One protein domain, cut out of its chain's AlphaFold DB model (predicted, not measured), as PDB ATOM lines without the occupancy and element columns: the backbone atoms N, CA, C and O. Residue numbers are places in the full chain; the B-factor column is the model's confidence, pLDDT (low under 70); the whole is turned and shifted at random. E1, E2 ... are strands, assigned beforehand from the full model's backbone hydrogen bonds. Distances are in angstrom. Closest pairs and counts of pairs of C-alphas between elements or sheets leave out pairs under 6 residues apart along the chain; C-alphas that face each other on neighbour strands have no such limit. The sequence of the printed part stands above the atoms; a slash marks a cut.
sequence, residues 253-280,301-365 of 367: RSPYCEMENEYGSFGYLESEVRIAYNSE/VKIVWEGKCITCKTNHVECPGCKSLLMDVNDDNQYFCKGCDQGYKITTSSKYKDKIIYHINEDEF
ATOM      1  N   ARG A 253     -28.333  11.550  11.459       76.62
ATOM      2  CA  ARG A 253     -27.916  11.982  12.798       76.62
ATOM      3  C   ARG A 253     -26.563  12.686  12.805       76.62
ATOM      4  O   ARG A 253     -26.123  13.105  13.873       76.62
ATOM      5  N   SER A 254     -25.918  12.807  11.645       77.06
ATOM      6  CA  SER A 254     -24.613  13.452  11.526       77.06
ATOM      7  C   SER A 254     -24.710  14.927  11.931       77.06
ATOM      8  O   SER A 254     -25.523  15.654  11.354       77.06
ATOM      9  N   PRO A 255     -23.883  15.393  12.886       74.50
ATOM     10  CA  PRO A 255     -23.856  16.798  13.287       74.50
ATOM     11  C   PRO A 255     -23.333  17.711  12.169       74.50
ATOM     12  O   PRO A 255     -23.543  18.916  12.223       74.50
ATOM     13  N   TYR A 256     -22.684  17.136  11.154       78.00
ATOM     14  CA  TYR A 256     -22.157  17.839   9.984       78.00
ATOM     15  C   TYR A 256     -23.160  17.902   8.825       78.00
ATOM     16  O   TYR A 256     -22.839  18.401   7.748       78.00
ATOM     17  N   CYS A 257     -24.367  17.359   9.005       75.81
ATOM     18  CA  CYS A 257     -25.387  17.349   7.969       75.81
ATOM     19  C   CYS A 257     -26.240  18.619   8.034       75.81
ATOM     20  O   CYS A 257     -27.384  18.602   8.492       75.81
ATOM     21  N   GLU A 258     -25.660  19.729   7.583       58.72
ATOM     22  CA  GLU A 258     -26.318  21.035   7.544       58.72
ATOM     23  C   GLU A 258     -27.269  21.138   6.339       58.72
ATOM     24  O   GLU A 258     -26.856  21.041   5.185       58.72
ATOM     25  N   MET A 259     -28.559  21.344   6.611       54.84
ATOM     26  CA  MET A 259     -29.562  21.765   5.630       54.84
ATOM     27  C   MET A 259     -30.524  22.759   6.293       54.84
ATOM     28  O   MET A 259     -31.032  22.500   7.382       54.84
ATOM     29  N   GLU A 260     -30.769  23.891   5.627       43.34
ATOM     30  CA  GLU A 260     -31.639  24.998   6.075       43.34
ATOM     31  C   GLU A 260     -33.138  24.784   5.762       43.34
ATOM     32  O   GLU A 260     -33.963  25.668   5.980       43.34
ATOM     33  N   ASN A 261     -33.520  23.625   5.227       43.50
ATOM     34  CA  ASN A 261     -34.870  23.321   4.754       43.50
ATOM     35  C   ASN A 261     -35.673  22.472   5.760       43.50
ATOM     36  O   ASN A 261     -35.138  21.592   6.432       43.50
ATOM     37  N   GLU A 262     -36.992  22.710   5.814       45.12
ATOM     38  CA  GLU A 262     -37.945  22.159   6.804       45.12
ATOM     39  C   GLU A 262     -38.021  20.619   6.872       45.12
ATOM     40  O   GLU A 262     -38.600  20.072   7.809       45.12
ATOM     41  N   TYR A 263     -37.433  19.907   5.908       44.34
ATOM     42  CA  TYR A 263     -37.548  18.453   5.763       44.34
ATOM     43  C   TYR A 263     -36.440  17.650   6.462       44.34
ATOM     44  O   TYR A 263     -36.546  16.426   6.539       44.34
ATOM     45  N   GLY A 264     -35.409  18.311   7.005       58.78
ATOM     46  CA  GLY A 264     -34.263  17.638   7.619       58.78
ATOM     47  C   GLY A 264     -33.442  16.807   6.620       58.78
ATOM     48  O   GLY A 264     -33.819  16.605   5.466       58.78
ATOM     49  N   SER A 265     -32.277  16.330   7.050       74.00
ATOM     50  CA  SER A 265     -31.447  15.445   6.226       74.00
ATOM     51  C   SER A 265     -31.810  13.984   6.472       74.00
ATOM     52  O   SER A 265     -31.971  13.587   7.624       74.00
ATOM     53  N   PHE A 266     -31.904  13.165   5.423       76.62
ATOM     54  CA  PHE A 266     -32.364  11.771   5.520       76.62
ATOM     55  C   PHE A 266     -31.533  10.799   4.674       76.62
ATOM     56  O   PHE A 266     -30.619  11.214   3.958       76.62
ATOM     57  N   GLY A 267     -31.810   9.504   4.786       76.94
ATOM     58  CA  GLY A 267     -31.206   8.436   3.992       76.94
ATOM     59  C   GLY A 267     -32.069   7.178   3.971       76.94
ATOM     60  O   GLY A 267     -33.095   7.116   4.652       76.94
ATOM     61  N   TYR A 268     -31.627   6.188   3.200       79.69
ATOM     62  CA  TYR A 268     -32.252   4.871   3.130       79.69
ATOM     63  C   TYR A 268     -31.245   3.797   3.518       79.69
ATOM     64  O   TYR A 268     -30.060   3.891   3.192       79.69
ATOM     65  N   LEU A 269     -31.714   2.797   4.254       78.56
ATOM     66  CA  LEU A 269     -30.993   1.564   4.518       78.56
ATOM     67  C   LEU A 269     -31.024   0.702   3.246       78.56
ATOM     68  O   LEU A 269     -32.081   0.258   2.811       78.56
ATOM     69  N   GLU A 270     -29.864   0.509   2.629       76.31
ATOM     70  CA  GLU A 270     -29.725  -0.028   1.267       76.31
ATOM     71  C   GLU A 270     -29.113  -1.432   1.239       76.31
ATOM     72  O   GLU A 270     -29.235  -2.138   0.238       76.31
ATOM     73  N   SER A 271     -28.430  -1.854   2.307       79.31
ATOM     74  CA  SER A 271     -27.734  -3.143   2.302       79.31
ATOM     75  C   SER A 271     -27.663  -3.813   3.666       79.31
ATOM     76  O   SER A 271     -27.716  -3.179   4.719       79.31
ATOM     77  N   GLU A 272     -27.563  -5.136   3.619       83.19
ATOM     78  CA  GLU A 272     -27.467  -6.013   4.774       83.19
ATOM     79  C   GLU A 272     -26.003  -6.215   5.185       83.19
ATOM     80  O   GLU A 272     -25.141  -6.540   4.367       83.19
ATOM     81  N   VAL A 273     -25.725  -6.074   6.480       82.19
ATOM     82  CA  VAL A 273     -24.418  -6.312   7.095       82.19
ATOM     83  C   VAL A 273     -24.555  -7.409   8.139       82.19
ATOM     84  O   VAL A 273     -25.425  -7.368   9.013       82.19
ATOM     85  N   ARG A 274     -23.691  -8.423   8.065       85.00
ATOM     86  CA  ARG A 274     -23.732  -9.539   9.016       85.00
ATOM     87  C   ARG A 274     -23.106  -9.145  10.344       85.00
ATOM     88  O   ARG A 274     -22.139  -8.398  10.382       85.00
ATOM     89  N   ILE A 275     -23.594  -9.707  11.440       79.38
ATOM     90  CA  ILE A 275     -22.958  -9.566  12.752       79.38
ATOM     91  C   ILE A 275     -21.981 -10.726  12.955       79.38
ATOM     92  O   ILE A 275     -22.368 -11.895  12.899       79.38
ATOM     93  N   ALA A 276     -20.719 -10.396  13.205       72.50
ATOM     94  CA  ALA A 276     -19.709 -11.311  13.701       72.50
ATOM     95  C   ALA A 276     -19.782 -11.360  15.231       72.50
ATOM     96  O   ALA A 276     -19.690 -10.344  15.918       72.50
ATOM     97  N   TYR A 277     -19.949 -12.563  15.769       63.31
ATOM     98  CA  TYR A 277     -19.819 -12.812  17.197       63.31
ATOM     99  C   TYR A 277     -18.393 -13.286  17.471       63.31
ATOM    100  O   TYR A 277     -17.942 -14.233  16.833       63.31
ATOM    101  N   ASN A 278     -17.711 -12.672  18.445       49.44
ATOM    102  CA  ASN A 278     -16.391 -13.128  18.908       49.44
ATOM    103  C   ASN A 278     -16.427 -14.546  19.511       49.44
ATOM    104  O   ASN A 278     -15.383 -15.139  19.755       49.44
ATOM    105  N   SER A 279     -17.614 -15.116  19.734       45.44
ATOM    106  CA  SER A 279     -17.783 -16.503  20.147       45.44
ATOM    107  C   SER A 279     -17.996 -17.415  18.935       45.44
ATOM    108  O   SER A 279     -19.126 -17.790  18.611       45.44
ATOM    109  N   GLU A 280     -16.897 -17.855  18.329       45.00
ATOM    110  CA  GLU A 280     -16.848 -19.213  17.770       45.00
ATOM    111  C   GLU A 280     -16.900 -20.292  18.876       45.00
ATOM    112  O   GLU A 280     -16.987 -21.475  18.566       45.00
ATOM    113  N   VAL A 301     -27.132 -16.542  11.135       60.22
ATOM    114  CA  VAL A 301     -26.463 -15.267  10.901       60.22
ATOM    115  C   VAL A 301     -27.443 -14.159  11.272       60.22
ATOM    116  O   VAL A 301     -28.524 -14.069  10.691       60.22
ATOM    117  N   LYS A 302     -27.094 -13.321  12.252       70.06
ATOM    118  CA  LYS A 302     -27.862 -12.100  12.503       70.06
ATOM    119  C   LYS A 302     -27.397 -11.014  11.542       70.06
ATOM    120  O   LYS A 302     -26.198 -10.866  11.309       70.06
ATOM    121  N   ILE A 303     -28.358 -10.275  11.005       80.75
ATOM    122  CA  ILE A 303     -28.156  -9.241   9.994       80.75
ATOM    123  C   ILE A 303     -28.692  -7.915  10.541       80.75
ATOM    124  O   ILE A 303     -29.715  -7.872  11.238       80.75
ATOM    125  N   VAL A 304     -27.972  -6.843  10.252       83.69
ATOM    126  CA  VAL A 304     -28.388  -5.455  10.459       83.69
ATOM    127  C   VAL A 304     -28.327  -4.720   9.136       83.69
ATOM    128  O   VAL A 304     -27.707  -5.195   8.189       83.69
ATOM    129  N   TRP A 305     -28.973  -3.570   9.069       84.19
ATOM    130  CA  TRP A 305     -29.017  -2.781   7.851       84.19
ATOM    131  C   TRP A 305     -28.054  -1.599   7.922       84.19
ATOM    132  O   TRP A 305     -27.936  -0.961   8.969       84.19
ATOM    133  N   GLU A 306     -27.392  -1.295   6.809       87.62
ATOM    134  CA  GLU A 306     -26.609  -0.076   6.606       87.62
ATOM    135  C   GLU A 306     -27.172   0.756   5.450       87.62
ATOM    136  O   GLU A 306     -27.810   0.240   4.530       87.62
ATOM    137  N   GLY A 307     -26.909   2.056   5.488       85.88
ATOM    138  CA  GLY A 307     -27.378   3.013   4.499       85.88
ATOM    139  C   GLY A 307     -26.582   4.307   4.523       85.88
ATOM    140  O   GLY A 307     -25.763   4.534   5.416       85.88
ATOM    141  N   LYS A 308     -26.826   5.185   3.550       85.62
ATOM    142  CA  LYS A 308     -26.157   6.490   3.473       85.62
ATOM    143  C   LYS A 308     -27.165   7.618   3.512       85.62
ATOM    144  O   LYS A 308     -28.231   7.547   2.908       85.62
ATOM    145  N   CYS A 309     -26.809   8.693   4.211       80.75
ATOM    146  CA  CYS A 309     -27.569   9.928   4.094       80.75
ATOM    147  C   CYS A 309     -27.469  10.445   2.655       80.75
ATOM    148  O   CYS A 309     -26.371  10.551   2.106       80.75
ATOM    149  N   ILE A 310     -28.594  10.803   2.041       76.38
ATOM    150  CA  ILE A 310     -28.592  11.300   0.666       76.38
ATOM    151  C   ILE A 310     -27.876  12.651   0.542       76.38
ATOM    152  O   ILE A 310     -27.266  12.901  -0.500       76.38
ATOM    153  N   THR A 311     -27.893  13.459   1.610       77.94
ATOM    154  CA  THR A 311     -27.312  14.805   1.678       77.94
ATOM    155  C   THR A 311     -25.814  14.761   1.974       77.94
ATOM    156  O   THR A 311     -25.011  15.057   1.096       77.94
ATOM    157  N   CYS A 312     -25.416  14.373   3.191       82.50
ATOM    158  CA  CYS A 312     -24.009  14.412   3.614       82.50
ATOM    159  C   CYS A 312     -23.211  13.157   3.249       82.50
ATOM    160  O   CYS A 312     -22.013  13.109   3.501       82.50
ATOM    161  N   LYS A 313     -23.858  12.122   2.696       84.44
ATOM    162  CA  LYS A 313     -23.250  10.817   2.386       84.44
ATOM    163  C   LYS A 313     -22.695  10.041   3.588       84.44
ATOM    164  O   LYS A 313     -22.191   8.941   3.376       84.44
ATOM    165  N   THR A 314     -22.866  10.530   4.823       84.12
ATOM    166  CA  THR A 314     -22.470   9.815   6.047       84.12
ATOM    167  C   THR A 314     -23.137   8.442   6.124       84.12
ATOM    168  O   THR A 314     -24.361   8.318   5.964       84.12
ATOM    169  N   ASN A 315     -22.329   7.420   6.413       86.94
ATOM    170  CA  ASN A 315     -22.786   6.051   6.616       86.94
ATOM    171  C   ASN A 315     -23.549   5.933   7.937       86.94
ATOM    172  O   ASN A 315     -23.113   6.432   8.976       86.94
ATOM    173  N   HIS A 316     -24.681   5.247   7.891       87.19
ATOM    174  CA  HIS A 316     -25.481   4.903   9.052       87.19
ATOM    175  C   HIS A 316     -25.705   3.396   9.090       87.19
ATOM    176  O   HIS A 316     -25.835   2.757   8.048       87.19
ATOM    177  N   VAL A 317     -25.765   2.831  10.291       88.56
ATOM    178  CA  VAL A 317     -25.983   1.395  10.490       88.56
ATOM    179  C   VAL A 317     -26.892   1.147  11.684       88.56
ATOM    180  O   VAL A 317     -26.854   1.879  12.672       88.56
ATOM    181  N   GLU A 318     -27.739   0.127  11.612       86.75
ATOM    182  CA  GLU A 318     -28.540  -0.281  12.761       86.75
ATOM    183  C   GLU A 318     -27.672  -0.933  13.841       86.75
ATOM    184  O   GLU A 318     -26.903  -1.859  13.580       86.75
ATOM    185  N   CYS A 319     -27.876  -0.523  15.093       81.19
ATOM    186  CA  CYS A 319     -27.258  -1.178  16.236       81.19
ATOM    187  C   CYS A 319     -27.705  -2.652  16.348       81.19
ATOM    188  O   CYS A 319     -28.909  -2.913  16.471       81.19
ATOM    189  N   PRO A 320     -26.764  -3.615  16.408       82.06
ATOM    190  CA  PRO A 320     -27.053  -5.030  16.649       82.06
ATOM    191  C   PRO A 320     -27.858  -5.320  17.921       82.06
ATOM    192  O   PRO A 320     -28.649  -6.264  17.937       82.06
ATOM    193  N   GLY A 321     -27.642  -4.540  18.986       75.69
ATOM    194  CA  GLY A 321     -28.258  -4.753  20.296       75.69
ATOM    195  C   GLY A 321     -29.650  -4.137  20.430       75.69
ATOM    196  O   GLY A 321     -30.602  -4.827  20.789       75.69
ATOM    197  N   CYS A 322     -29.779  -2.840  20.140       76.19
ATOM    198  CA  CYS A 322     -30.997  -2.072  20.432       76.19
ATOM    199  C   CYS A 322     -31.675  -1.457  19.201       76.19
ATOM    200  O   CYS A 322     -32.630  -0.700  19.356       76.19
ATOM    201  N   LYS A 323     -31.182  -1.747  17.987       78.69
ATOM    202  CA  LYS A 323     -31.717  -1.228  16.716       78.69
ATOM    203  C   LYS A 323     -31.698   0.296  16.565       78.69
ATOM    204  O   LYS A 323     -32.239   0.829  15.604       78.69
ATOM    205  N   SER A 324     -31.032   1.024  17.464       81.31
ATOM    206  CA  SER A 324     -30.805   2.455  17.275       81.31
ATOM    207  C   SER A 324     -29.939   2.704  16.043       81.31
ATOM    208  O   SER A 324     -28.946   2.005  15.851       81.31
ATOM    209  N   LEU A 325     -30.238   3.754  15.290       82.62
ATOM    210  CA  LEU A 325     -29.396   4.188  14.183       82.62
ATOM    211  C   LEU A 325     -28.070   4.776  14.694       82.62
ATOM    212  O   LEU A 325     -28.070   5.758  15.451       82.62
ATOM    213  N   LEU A 326     -26.970   4.161  14.273       84.94
ATOM    214  CA  LEU A 326     -25.590   4.579  14.507       84.94
ATOM    215  C   LEU A 326     -25.078   5.354  13.293       84.94
ATOM    216  O   LEU A 326     -25.604   5.191  12.193       84.94
ATOM    217  N   MET A 327     -24.060   6.185  13.492       83.19
ATOM    218  CA  MET A 327     -23.431   6.961  12.425       83.19
ATOM    219  C   MET A 327     -21.916   6.795  12.490       83.19
ATOM    220  O   MET A 327     -21.366   6.688  13.587       83.19
ATOM    221  N   ASP A 328     -21.278   6.801  11.328       78.75
ATOM    222  CA  ASP A 328     -19.825   6.868  11.218       78.75
ATOM    223  C   ASP A 328     -19.415   8.345  11.226       78.75
ATOM    224  O   ASP A 328     -19.708   9.077  10.280       78.75
ATOM    225  N   VAL A 329     -18.843   8.817  12.333       65.12
ATOM    226  CA  VAL A 329     -18.448  10.230  12.478       65.12
ATOM    227  C   VAL A 329     -17.058  10.475  11.882       65.12
ATOM    228  O   VAL A 329     -16.787  11.583  11.425       65.12
ATOM    229  N   ASN A 330     -16.205   9.446  11.857       67.50
ATOM    230  CA  ASN A 330     -14.769   9.568  11.599       67.50
ATOM    231  C   ASN A 330     -14.308   8.839  10.321       67.50
ATOM    232  O   ASN A 330     -13.109   8.814  10.043       67.50
ATOM    233  N   ASP A 331     -15.234   8.253   9.552       70.25
ATOM    234  CA  ASP A 331     -14.972   7.409   8.375       70.25
ATOM    235  C   ASP A 331     -14.023   6.225   8.669       70.25
ATOM    236  O   ASP A 331     -13.345   5.691   7.784       70.25
ATOM    237  N   ASP A 332     -13.968   5.783   9.924       78.25
ATOM    238  CA  ASP A 332     -13.113   4.689  10.382       78.25
ATOM    239  C   ASP A 332     -13.884   3.369  10.548       78.25
ATOM    240  O   ASP A 332     -13.310   2.349  10.949       78.25
ATOM    241  N   ASN A 333     -15.167   3.366  10.166       81.25
ATOM    242  CA  ASN A 333     -16.108   2.265  10.332       81.25
ATOM    243  C   ASN A 333     -16.298   1.843  11.798       81.25
ATOM    244  O   ASN A 333     -16.632   0.679  12.053       81.25
ATOM    245  N   GLN A 334     -16.082   2.751  12.757       84.00
ATOM    246  CA  GLN A 334     -16.384   2.533  14.170       84.00
ATOM    247  C   GLN A 334     -17.670   3.254  14.567       84.00
ATOM    248  O   GLN A 334     -17.940   4.391  14.188       84.00
ATOM    249  N   TYR A 335     -18.490   2.571  15.358       84.12
ATOM    250  CA  TYR A 335     -19.824   3.019  15.717       84.12
ATOM    251  C   TYR A 335     -20.053   2.824  17.205       84.12
ATOM    252  O   TYR A 335     -20.005   1.702  17.706       84.12
ATOM    253  N   PHE A 336     -20.374   3.907  17.905       82.31
ATOM    254  CA  PHE A 336     -20.753   3.846  19.309       82.31
ATOM    255  C   PHE A 336     -22.267   3.978  19.476       82.31
ATOM    256  O   PHE A 336     -22.884   4.962  19.050       82.31
ATOM    257  N   CYS A 337     -22.887   2.995  20.121       80.69
ATOM    258  CA  CYS A 337     -24.309   3.020  20.415       80.69
ATOM    259  C   CYS A 337     -24.595   3.603  21.798       80.69
ATOM    260  O   CYS A 337     -24.516   2.900  22.796       80.69
ATOM    261  N   LYS A 338     -25.106   4.839  21.853       76.19
ATOM    262  CA  LYS A 338     -25.587   5.453  23.109       76.19
ATOM    263  C   LYS A 338     -26.762   4.717  23.769       76.19
ATOM    264  O   LYS A 338     -27.052   4.953  24.932       76.19
ATOM    265  N   GLY A 339     -27.502   3.902  23.013       76.19
ATOM    266  CA  GLY A 339     -28.686   3.203  23.516       76.19
ATOM    267  C   GLY A 339     -28.357   1.951  24.328       76.19
ATOM    268  O   GLY A 339     -29.092   1.627  25.255       76.19
ATOM    269  N   CYS A 340     -27.282   1.244  23.975       81.12
ATOM    270  CA  CYS A 340     -26.841   0.048  24.694       81.12
ATOM    271  C   CYS A 340     -25.402   0.130  25.211       81.12
ATOM    272  O   CYS A 340     -24.921  -0.874  25.719       81.12
ATOM    273  N   ASP A 341     -24.753   1.291  25.087       80.69
ATOM    274  CA  ASP A 341     -23.392   1.561  25.566       80.69
ATOM    275  C   ASP A 341     -22.369   0.560  25.005       80.69
ATOM    276  O   ASP A 341     -21.566  -0.032  25.718       80.69
ATOM    277  N   GLN A 342     -22.480   0.279  23.701       82.56
ATOM    278  CA  GLN A 342     -21.640  -0.708  23.022       82.56
ATOM    279  C   GLN A 342     -20.946  -0.131  21.802       82.56
ATOM    280  O   GLN A 342     -21.516   0.649  21.031       82.56
ATOM    281  N   GLY A 343     -19.721  -0.609  21.632       82.62
ATOM    282  CA  GLY A 343     -18.851  -0.359  20.510       82.62
ATOM    283  C   GLY A 343     -18.994  -1.375  19.398       82.62
ATOM    284  O   GLY A 343     -19.001  -2.580  19.650       82.62
ATOM    285  N   TYR A 344     -19.025  -0.906  18.157       85.75
ATOM    286  CA  TYR A 344     -19.038  -1.772  16.987       85.75
ATOM    287  C   TYR A 344     -18.044  -1.306  15.935       85.75
ATOM    288  O   TYR A 344     -17.853  -0.109  15.746       85.75
ATOM    289  N   LYS A 345     -17.468  -2.254  15.195       86.38
ATOM    290  CA  LYS A 345     -16.624  -1.966  14.038       86.38
ATOM    291  C   LYS A 345     -17.032  -2.802  12.840       86.38
ATOM    292  O   LYS A 345     -17.254  -4.008  12.968       86.38
ATOM    293  N   ILE A 346     -17.122  -2.163  11.677       85.12
ATOM    294  CA  ILE A 346     -17.398  -2.845  10.413       85.12
ATOM    295  C   ILE A 346     -16.077  -3.175   9.719       85.12
ATOM    296  O   ILE A 346     -15.189  -2.337   9.576       85.12
ATOM    297  N   THR A 347     -15.935  -4.420   9.278       83.12
ATOM    298  CA  THR A 347     -14.817  -4.878   8.447       83.12
ATOM    299  C   THR A 347     -15.319  -5.785   7.329       83.12
ATOM    300  O   THR A 347     -16.493  -6.142   7.285       83.12
ATOM    301  N   THR A 348     -14.447  -6.161   6.400       82.56
ATOM    302  CA  THR A 348     -14.776  -7.100   5.324       82.56
ATOM    303  C   THR A 348     -14.281  -8.496   5.688       82.56
ATOM    304  O   THR A 348     -13.100  -8.693   5.966       82.56
ATOM    305  N   SER A 349     -15.170  -9.490   5.663       75.44
ATOM    306  CA  SER A 349     -14.797 -10.890   5.843       75.44
ATOM    307  C   SER A 349     -13.953 -11.367   4.665       75.44
ATOM    308  O   SER A 349     -14.405 -11.361   3.522       75.44
ATOM    309  N   SER A 350     -12.749 -11.868   4.932       73.00
ATOM    310  CA  SER A 350     -11.908 -12.498   3.905       73.00
ATOM    311  C   SER A 350     -12.519 -13.793   3.350       73.00
ATOM    312  O   SER A 350     -12.324 -14.112   2.179       73.00
ATOM    313  N   LYS A 351     -13.287 -14.521   4.176       71.12
ATOM    314  CA  LYS A 351     -13.911 -15.807   3.830       71.12
ATOM    315  C   LYS A 351     -15.128 -15.644   2.922       71.12
ATOM    316  O   LYS A 351     -15.253 -16.367   1.939       71.12
ATOM    317  N   TYR A 352     -16.011 -14.706   3.252       71.62
ATOM    318  CA  TYR A 352     -17.291 -14.525   2.555       71.62
ATOM    319  C   TYR A 352     -17.319 -13.298   1.633       71.62
ATOM    320  O   TYR A 352     -18.261 -13.142   0.865       71.62
ATOM    321  N   LYS A 353     -16.269 -12.461   1.660       75.12
ATOM    322  CA  LYS A 353     -16.136 -11.225   0.866       75.12
ATOM    323  C   LYS A 353     -17.282 -10.227   1.071       75.12
ATOM    324  O   LYS A 353     -17.618  -9.473   0.163       75.12
ATOM    325  N   ASP A 354     -17.858 -10.206   2.263       73.81
ATOM    326  CA  ASP A 354     -18.966  -9.337   2.657       73.81
ATOM    327  C   ASP A 354     -18.611  -8.503   3.895       73.81
ATOM    328  O   ASP A 354     -17.585  -8.721   4.542       73.81
ATOM    329  N   LYS A 355     -19.446  -7.514   4.221       80.88
ATOM    330  CA  LYS A 355     -19.262  -6.692   5.418       80.88
ATOM    331  C   LYS A 355     -19.752  -7.430   6.664       80.88
ATOM    332  O   LYS A 355     -20.829  -8.032   6.667       80.88
ATOM    333  N   ILE A 356     -18.965  -7.348   7.730       82.44
ATOM    334  CA  ILE A 356     -19.274  -7.895   9.046       82.44
ATOM    335  C   ILE A 356     -19.102  -6.823  10.125       82.44
ATOM    336  O   ILE A 356     -18.146  -6.055  10.080       82.44
ATOM    337  N   ILE A 357     -20.004  -6.799  11.104       83.38
ATOM    338  CA  ILE A 357     -19.938  -5.947  12.296       83.38
ATOM    339  C   ILE A 357     -19.509  -6.801  13.480       83.38
ATOM    340  O   ILE A 357     -20.206  -7.761  13.797       83.38
ATOM    341  N   TYR A 358     -18.426  -6.452  14.162       84.00
ATOM    342  CA  TYR A 358     -18.046  -7.079  15.431       84.00
ATOM    343  C   TYR A 358     -18.132  -6.084  16.580       84.00
ATOM    344  O   TYR A 358     -18.043  -4.872  16.386       84.00
ATOM    345  N   HIS A 359     -18.334  -6.619  17.781       80.50
ATOM    346  CA  HIS A 359     -18.281  -5.845  19.013       80.50
ATOM    347  C   HIS A 359     -16.825  -5.498  19.337       80.50
ATOM    348  O   HIS A 359     -15.969  -6.384  19.312       80.50
ATOM    349  N   ILE A 360     -16.570  -4.237  19.671       79.50
ATOM    350  CA  ILE A 360     -15.272  -3.748  20.148       79.50
ATOM    351  C   ILE A 360     -15.411  -3.245  21.583       79.50
ATOM    352  O   ILE A 360     -16.484  -2.794  21.990       79.50
ATOM    353  N   ASN A 361     -14.343  -3.371  22.366       73.62
ATOM    354  CA  ASN A 361     -14.314  -2.845  23.731       73.62
ATOM    355  C   ASN A 361     -14.154  -1.318  23.709       73.62
ATOM    356  O   ASN A 361     -13.614  -0.767  22.752       73.62
ATOM    357  N   GLU A 362     -14.585  -0.633  24.771       62.22
ATOM    358  CA  GLU A 362     -14.434   0.828  24.885       62.22
ATOM    359  C   GLU A 362     -12.971   1.283  24.780       62.22
ATOM    360  O   GLU A 362     -12.699   2.314  24.174       62.22
ATOM    361  N   ASP A 363     -12.026   0.473  25.270       62.22
ATOM    362  CA  ASP A 363     -10.583   0.744  25.186       62.22
ATOM    363  C   ASP A 363     -10.044   0.781  23.738       62.22
ATOM    364  O   ASP A 363      -8.932   1.253  23.500       62.22
ATOM    365  N   GLU A 364     -10.812   0.276  22.766       61.53
ATOM    366  CA  GLU A 364     -10.460   0.264  21.341       61.53
ATOM    367  C   GLU A 364     -11.021   1.475  20.571       61.53
ATOM    368  O   GLU A 364     -10.701   1.637  19.391       61.53
ATOM    369  N   PHE A 365     -11.814   2.346  21.214       59.19
ATOM    370  CA  PHE A 365     -12.267   3.593  20.594       59.19
ATOM    371  C   PHE A 365     -11.144   4.624  20.545       59.19
ATOM    372  O   PHE A 365     -10.688   5.146  21.564       59.19
TER     373      PHE A 365
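AT A GLANCE: This is residues 253 to 280 and 301 to 365 of the 367 residues of the protein "PIN_12 domain-containing protein" of Flavobacterium beibuense (UniProt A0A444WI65). One curled sheet of seven strands folds back on itself into two leaves, E4 E3 E2 and E7 E6 E5, with the long, bent strand E1 as the hinge between them; it is like part of a barrel and strongly twisted. A long loop before E1 and the stretch after E1, which ends at the cut, reach to the two ends of the longest axis. The printed part has 93 residues, with no named helix and seven named strands, E1 to E7 along the chain; the class is all strand, with 42 of the 93 residues in named elements, under half. The sheet is mixed, in the order E4, E3, E2, E1, E7, E6, E5. The whole is compact, with a radius of gyration of the C-alphas of 13.7 A, yet elongated in outline, spanning 48 by 28 by 21 A.

HOW THE PARTS SIT: E1, residues 266 to 276, bends by 65 degrees at residue 271, and its pairing is staggered. Over residues 267 to 274 it pairs antiparallel with E2, residues 303 to 309, where N 273 and O 304 are 2.8 A apart. Over residues 274 to 276 it pairs parallel with E7, residues 355 to 360, where N 276 and O 357 are 2.7 A apart. E2, E3, residues 315 to 318, and E4, residues 325 to 327, form a meander, each strand the antiparallel neighbour of the one before. N 316 and O 307 of the hairpin E2 and E3 are 2.8 A apart, and N 326 and O 317 of the hairpin E3 and E4 are also 2.8 A apart. E5, residues 334 to 337, E6, residues 342 to 348, and E7 form a second meander, with N 335 and O 344 at 2.8 A and N 356 and O 347 at 2.8 A. E4 and E5 are the edge strands; their closest C-alphas, of Leu 326 and Tyr 335, are 6.1 A apart. E3 and E5 are only just apart, at 8.2 A.

IN THESE COORDINATES: E1 is the longest strand, 27.6 A from C-alpha 266 at (-32.364, 11.771, 5.520) to C-alpha 276 at (-19.709, -11.311, 13.701). E2 measures 20.1 A, E6 20.0 A and E7 15.5 A; E7 ends with C-alpha 360 at (-15.272, -3.748, 20.148).

THE WHOLE: The two C-alphas farthest apart, of Glu 260 and Glu 280, are 48.1 A apart. Residues 281 to 300 are not printed, and C-alphas 280 and 301 are 12.5 A apart across this cut, which lies in the link from E1 to E2. Of the links that are printed whole, E2 to E3 and E5 to E6 are tight, and the others are short. The mean pLDDT of the printed part is 75.3; 18 residues are under 70, among them 258 to 264, 277 to 280 and 362 to 365.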